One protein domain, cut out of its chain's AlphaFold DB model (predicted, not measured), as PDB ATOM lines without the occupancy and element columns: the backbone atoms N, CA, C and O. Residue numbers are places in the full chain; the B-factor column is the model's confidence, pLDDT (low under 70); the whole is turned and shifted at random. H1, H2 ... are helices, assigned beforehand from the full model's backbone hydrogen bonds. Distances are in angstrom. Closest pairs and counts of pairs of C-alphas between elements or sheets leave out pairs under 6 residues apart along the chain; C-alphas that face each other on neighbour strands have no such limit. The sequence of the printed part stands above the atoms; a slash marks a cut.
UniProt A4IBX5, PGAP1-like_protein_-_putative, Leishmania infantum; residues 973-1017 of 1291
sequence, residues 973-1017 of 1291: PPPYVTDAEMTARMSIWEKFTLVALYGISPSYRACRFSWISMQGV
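What this domain is: This is residues 973 to 1017 of the 1291 residues of the protein "PGAP1-like_protein_-_putative" of Leishmania infantum (UniProt A4IBX5). Four short helices follow a chain that turns back on itself: it runs from H1 out to H2, then folds back through residues 997 to 1003 to H3, which packs on H1. H4 lies beyond H3, away from H1 and H2. The printed part has 45 residues with four named helices, H1 to H4 in chain order, and no named strand: all helix. It is compact, with a radius of gyration of the C-alphas of 10.4 A and spans of 28 by 21 by 13 A.

Where its parts are: H1, residues 979 to 985, begins at C-alpha 979 (174.924, 160.650, 200.218) and is 9.9 A long. H2, residues 988 to 996, measures 11.9 A. H3 is residues 1004 to 1007, 4.9 A. H4, residues 1011 to 1016, 6.3 A, ends at C-alpha 1016 (189.079, 167.333, 187.239).

How they stand to each other: H1 and H3 touch; their closest C-alphas, Thr 983 and Tyr 1004, are 4.9 A apart. H2 and H3 are only just apart, at 8.5 A. H3 and H4 meet only through their link. Every O i to N i+4 pair is within hydrogen-bond range in H1, H2 and H4; H3 is too short for one.

The domain as a whole: The farthest C-alphas, Tyr 976 and Ala 996, are 29.5 A apart. The printed part has no cut, and no link is long. Residues 973 to 979 and 1005 to 1017 have pLDDT under 70.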
ATOM      1  N   PRO A 973     179.550 152.706 193.329       51.83
ATOM      2  CA  PRO A 973     179.036 152.917 194.672       51.83
ATOM      3  C   PRO A 973     178.118 151.732 195.026       51.83
ATOM      4  O   PRO A 973     177.430 151.202 194.149       51.83
ATOM      5  N   PRO A 974     178.033 151.306 196.294       48.40
ATOM      6  CA  PRO A 974     177.114 150.244 196.680       48.40
ATOM      7  C   PRO A 974     175.652 150.677 196.465       48.40
ATOM      8  O   PRO A 974     175.316 151.859 196.599       48.40
ATOM      9  N   PRO A 975     174.746 149.758 196.100       44.01
ATOM     10  CA  PRO A 975     173.327 150.073 195.991       44.01
ATOM     11  C   PRO A 975     172.735 150.440 197.365       44.01
ATOM     12  O   PRO A 975     173.125 149.871 198.378       44.01
ATOM     13  N   TYR A 976     171.777 151.378 197.379       50.31
ATOM     14  CA  TYR A 976     171.002 151.810 198.562       50.31
ATOM     15  C   TYR A 976     171.756 152.593 199.652       50.31
ATOM     16  O   TYR A 976     171.267 152.697 200.771       50.31
ATOM     17  N   VAL A 977     172.905 153.188 199.328       58.39
ATOM     18  CA  VAL A 977     173.679 154.015 200.267       58.39
ATOM     19  C   VAL A 977     173.312 155.490 200.115       58.39
ATOM     20  O   VAL A 977     173.212 156.009 199.000       58.39
ATOM     21  N   THR A 978     173.103 156.178 201.234       64.48
ATOM     22  CA  THR A 978     172.790 157.614 201.258       64.48
ATOM     23  C   THR A 978     174.020 158.471 200.933       64.48
ATOM     24  O   THR A 978     175.164 158.062 201.139       64.48
ATOM     25  N   ASP A 979     173.814 159.713 200.475       65.98
ATOM     26  CA  ASP A 979     174.924 160.650 200.218       65.98
ATOM     27  C   ASP A 979     175.771 160.909 201.475       65.98
ATOM     28  O   ASP A 979     176.981 161.124 201.377       65.98
ATOM     29  N   ALA A 980     175.153 160.868 202.658       77.13
ATOM     30  CA  ALA A 980     175.837 161.021 203.937       77.13
ATOM     31  C   ALA A 980     176.784 159.843 204.217       77.13
ATOM     32  O   ALA A 980     177.945 160.054 204.563       77.13
ATOM     33  N   GLU A 981     176.328 158.612 203.994       78.08
ATOM     34  CA  GLU A 981     177.146 157.405 204.151       78.08
ATOM     35  C   GLU A 981     178.272 157.334 203.112       78.08
ATOM     36  O   GLU A 981     179.397 156.972 203.449       78.08
ATOM     37  N   MET A 982     178.020 157.741 201.863       76.49
ATOM     38  CA  MET A 982     179.080 157.858 200.852       76.49
ATOM     39  C   MET A 982     180.114 158.921 201.241       76.49
ATOM     40  O   MET A 982     181.316 158.688 201.133       76.49
ATOM     41  N   THR A 983     179.667 160.061 201.777       81.94
ATOM     42  CA  THR A 983     180.564 161.103 202.310       81.94
ATOM     43  C   THR A 983     181.369 160.599 203.515       81.94
ATOM     44  O   THR A 983     182.511 161.013 203.723       81.94
ATOM     45  N   ALA A 984     180.809 159.686 204.313       82.28
ATOM     46  CA  ALA A 984     181.520 159.045 205.415       82.28
ATOM     47  C   ALA A 984     182.617 158.083 204.924       82.28
ATOM     48  O   ALA A 984     183.674 158.025 205.546       82.28
ATOM     49  N   ARG A 985     182.403 157.394 203.792       82.46
ATOM     50  CA  ARG A 985     183.390 156.489 203.169       82.46
ATOM     51  C   ARG A 985     184.571 157.211 202.521       82.46
ATOM     52  O   ARG A 985     185.608 156.590 202.309       82.46
ATOM     53  N   MET A 986     184.434 158.501 202.213       85.28
ATOM     54  CA  MET A 986     185.527 159.297 201.656       85.28
ATOM     55  C   MET A 986     186.707 159.367 202.619       85.28
ATOM     56  O   MET A 986     186.556 159.749 203.788       85.28
ATOM     57  N   SER A 987     187.897 159.086 202.093       87.87
ATOM     58  CA  SER A 987     189.134 159.257 202.849       87.87
ATOM     59  C   SER A 987     189.347 160.729 203.230       87.87
ATOM     60  O   SER A 987     188.834 161.651 202.589       87.87
ATOM     61  N   ILE A 988     190.139 160.981 204.275       90.16
ATOM     62  CA  ILE A 988     190.521 162.353 204.650       90.16
ATOM     63  C   ILE A 988     191.245 163.039 203.481       90.16
ATOM     64  O   ILE A 988     191.007 164.220 203.225       90.16
ATOM     65  N   TRP A 989     192.066 162.292 202.732       89.24
ATOM     66  CA  TRP A 989     192.758 162.808 201.552       89.24
ATOM     67  C   TRP A 989     191.808 163.226 200.438       89.24
ATOM     68  O   TRP A 989     192.007 164.269 199.821       89.24
ATOM     69  N   GLU A 990     190.748 162.461 200.217       88.15
ATOM     70  CA  GLU A 990     189.715 162.790 199.243       88.15
ATOM     71  C   GLU A 990     188.956 164.062 199.635       88.15
ATOM     72  O   GLU A 990     188.859 164.999 198.841       88.15
ATOM     73  N   LYS A 991     188.522 164.162 200.899       88.90
ATOM     74  CA  LYS A 991     187.872 165.369 201.442       88.90
ATOM     75  C   LYS A 991     188.771 166.598 201.324       88.90
ATOM     76  O   LYS A 991     188.308 167.665 200.924       88.90
ATOM     77  N   PHE A 992     190.055 166.450 201.643       91.15
ATOM     78  CA  PHE A 992     191.035 167.520 201.490       91.15
ATOM     79  C   PHE A 992     191.231 167.906 200.022       91.15
ATOM     80  O   PHE A 992     191.284 169.092 199.719       91.15
ATOM     81  N   THR A 993     191.272 166.941 199.103       88.74
ATOM     82  CA  THR A 993     191.408 167.197 197.659       88.74
ATOM     83  C   THR A 993     190.219 167.999 197.126       88.74
ATOM     84  O   THR A 993     190.418 168.964 196.390       88.74
ATOM     85  N   LEU A 994     188.993 167.694 197.564       85.82
ATOM     86  CA  LEU A 994     187.793 168.472 197.220       85.82
ATOM     87  C   LEU A 994     187.887 169.938 197.675       85.82
ATOM     88  O   LEU A 994     187.506 170.850 196.944       85.82
ATOM     89  N   VAL A 995     188.466 170.204 198.844       86.52
ATOM     90  CA  VAL A 995     188.647 171.581 199.330       86.52
ATOM     91  C   VAL A 995     189.835 172.266 198.647       86.52
ATOM     92  O   VAL A 995     189.707 173.375 198.135       86.52
ATOM     93  N   ALA A 996     190.994 171.614 198.624       85.66
ATOM     94  CA  ALA A 996     192.261 172.211 198.223       85.66
ATOM     95  C   ALA A 996     192.428 172.309 196.704       85.66
ATOM     96  O   ALA A 996     192.941 173.314 196.224       85.66
ATOM     97  N   LEU A 997     192.000 171.297 195.948       85.40
ATOM     98  CA  LEU A 997     192.163 171.259 194.494       85.40
ATOM     99  C   LEU A 997     190.920 171.763 193.753       85.40
ATOM    100  O   LEU A 997     191.035 172.338 192.674       85.40
ATOM    101  N   TYR A 998     189.742 171.597 194.358       81.09
ATOM    102  CA  TYR A 998     188.465 171.940 193.737       81.09
ATOM    103  C   TYR A 998     187.725 173.107 194.409       81.09
ATOM    104  O   TYR A 998     186.821 173.674 193.802       81.09
ATOM    105  N   GLY A 999     188.092 173.537 195.619       77.60
ATOM    106  CA  GLY A 999     187.417 174.656 196.288       77.60
ATOM    107  C   GLY A 999     185.930 174.396 196.557       77.60
ATOM    108  O   GLY A 999     185.111 175.305 196.405       77.60
ATOM    109  N   ILE A1000     185.567 173.155 196.888       78.49
ATOM    110  CA  ILE A1000     184.194 172.728 197.192       78.49
ATOM    111  C   ILE A1000     184.122 172.075 198.572       78.49
ATOM    112  O   ILE A1000     185.108 171.561 199.098       78.49
ATOM    113  N   SER A1001     182.929 172.085 199.168       79.91
ATOM    114  CA  SER A1001     182.692 171.404 200.439       79.91
ATOM    115  C   SER A1001     182.871 169.886 200.292       79.91
ATOM    116  O   SER A1001     182.393 169.329 199.296       79.91
ATOM    117  N   PRO A1002     183.459 169.197 201.287       81.00
ATOM    118  CA  PRO A1002     183.699 167.757 201.248       81.00
ATOM    119  C   PRO A1002     182.386 166.977 201.416       81.00
ATOM    120  O   PRO A1002     182.030 166.549 202.511       81.00
ATOM    121  N   SER A1003     181.644 166.819 200.323       78.05
ATOM    122  CA  SER A1003     180.393 166.062 200.273       78.05
ATOM    123  C   SER A1003     180.346 165.202 199.015       78.05
ATOM    124  O   SER A1003     180.690 165.673 197.930       78.05
ATOM    125  N   TYR A1004     179.851 163.970 199.129       73.88
ATOM    126  CA  TYR A1004     179.595 163.108 197.970       73.88
ATOM    127  C   TYR A1004     178.616 163.744 196.985       73.88
ATOM    128  O   TYR A1004     178.771 163.611 195.773       73.88
ATOM    129  N   ARG A1005     177.667 164.538 197.491       66.34
ATOM    130  CA  ARG A1005     176.759 165.333 196.662       66.34
ATOM    131  C   ARG A1005     177.509 166.254 195.696       66.34
ATOM    132  O   ARG A1005     177.098 166.366 194.548       66.34
ATOM    133  N   ALA A1006     178.606 166.880 196.129       65.63
ATOM    134  CA  ALA A1006     179.436 167.702 195.250       65.63
ATOM    135  C   ALA A1006     180.188 166.861 194.200       65.63
ATOM    136  O   ALA A1006     180.396 167.336 193.088       65.63
ATOM    137  N   CYS A1007     180.524 165.605 194.515       63.83
ATOM    138  CA  CYS A1007     181.138 164.658 193.577       63.83
ATOM    139  C   CYS A1007     180.184 164.087 192.525       63.83
ATOM    140  O   CYS A1007     180.646 163.665 191.471       63.83
ATOM    141  N   ARG A1008     178.862 164.115 192.755       56.14
ATOM    142  CA  ARG A1008     177.883 163.711 191.729       56.14
ATOM    143  C   ARG A1008     177.964 164.571 190.470       56.14
ATOM    144  O   ARG A1008     177.551 164.114 189.408       56.14
ATOM    145  N   PHE A1009     178.451 165.809 190.577       49.91
ATOM    146  CA  PHE A1009     178.597 166.675 189.418       49.91
ATOM    147  C   PHE A1009     179.762 166.192 188.549       49.91
ATOM    148  O   PHE A1009     180.921 166.229 188.961       49.91
ATOM    149  N   SER A1010     179.443 165.760 187.329       46.40
ATOM    150  CA  SER A1010     180.373 165.062 186.440       46.40
ATOM    151  C   SER A1010     181.671 165.790 186.132       46.40
ATOM    152  O   SER A1010     182.644 165.149 185.765       46.40
ATOM    153  N   TRP A1011     181.742 167.110 186.264       49.97
ATOM    154  CA  TRP A1011     182.944 167.845 185.891       49.97
ATOM    155  C   TRP A1011     184.181 167.429 186.721       49.97
ATOM    156  O   TRP A1011     185.286 167.489 186.190       49.97
ATOM    157  N   ILE A1012     184.032 166.918 187.955       53.10
ATOM    158  CA  ILE A1012     185.167 166.376 188.739       53.10
ATOM    159  C   ILE A1012     185.750 165.122 188.070       53.10
ATOM    160  O   ILE A1012     186.968 165.003 187.964       53.10
ATOM    161  N   SER A1013     184.900 164.219 187.569       50.24
ATOM    162  CA  SER A1013     185.340 163.000 186.877       50.24
ATOM    163  C   SER A1013     185.702 163.243 185.406       50.24
ATOM    164  O   SER A1013     186.566 162.559 184.877       50.24
ATOM    165  N   MET A1014     185.053 164.209 184.746       47.64
ATOM    166  CA  MET A1014     185.229 164.529 183.321       47.64
ATOM    167  C   MET A1014     186.411 165.464 183.041       47.64
ATOM    168  O   MET A1014     187.031 165.367 181.990       47.64
ATOM    169  N   GLN A1015     186.664 166.433 183.925       50.86
ATOM    170  CA  GLN A1015     187.627 167.527 183.708       50.86
ATOM    171  C   GLN A1015     188.614 167.685 184.863       50.86
ATOM    172  O   GLN A1015     189.708 168.220 184.683       50.86
ATOM    173  N   GLY A1016     188.230 167.246 186.063       55.69
ATOM    174  CA  GLY A1016     189.079 167.333 187.239       55.69
ATOM    175  C   GLY A1016     190.314 166.437 187.148       55.69
ATOM    176  O   GLY A1016     191.408 166.858 187.533       55.69
ATOM    177  N   VAL A1017     190.158 165.243 186.570       60.58
ATOM    178  CA  VAL A1017     191.236 164.269 186.360       60.58
ATOM    179  C   VAL A1017     191.590 164.198 184.873       60.58
ATOM    180  O   VAL A1017     190.709 163.902 184.067       60.58
TER     181      VAL A1017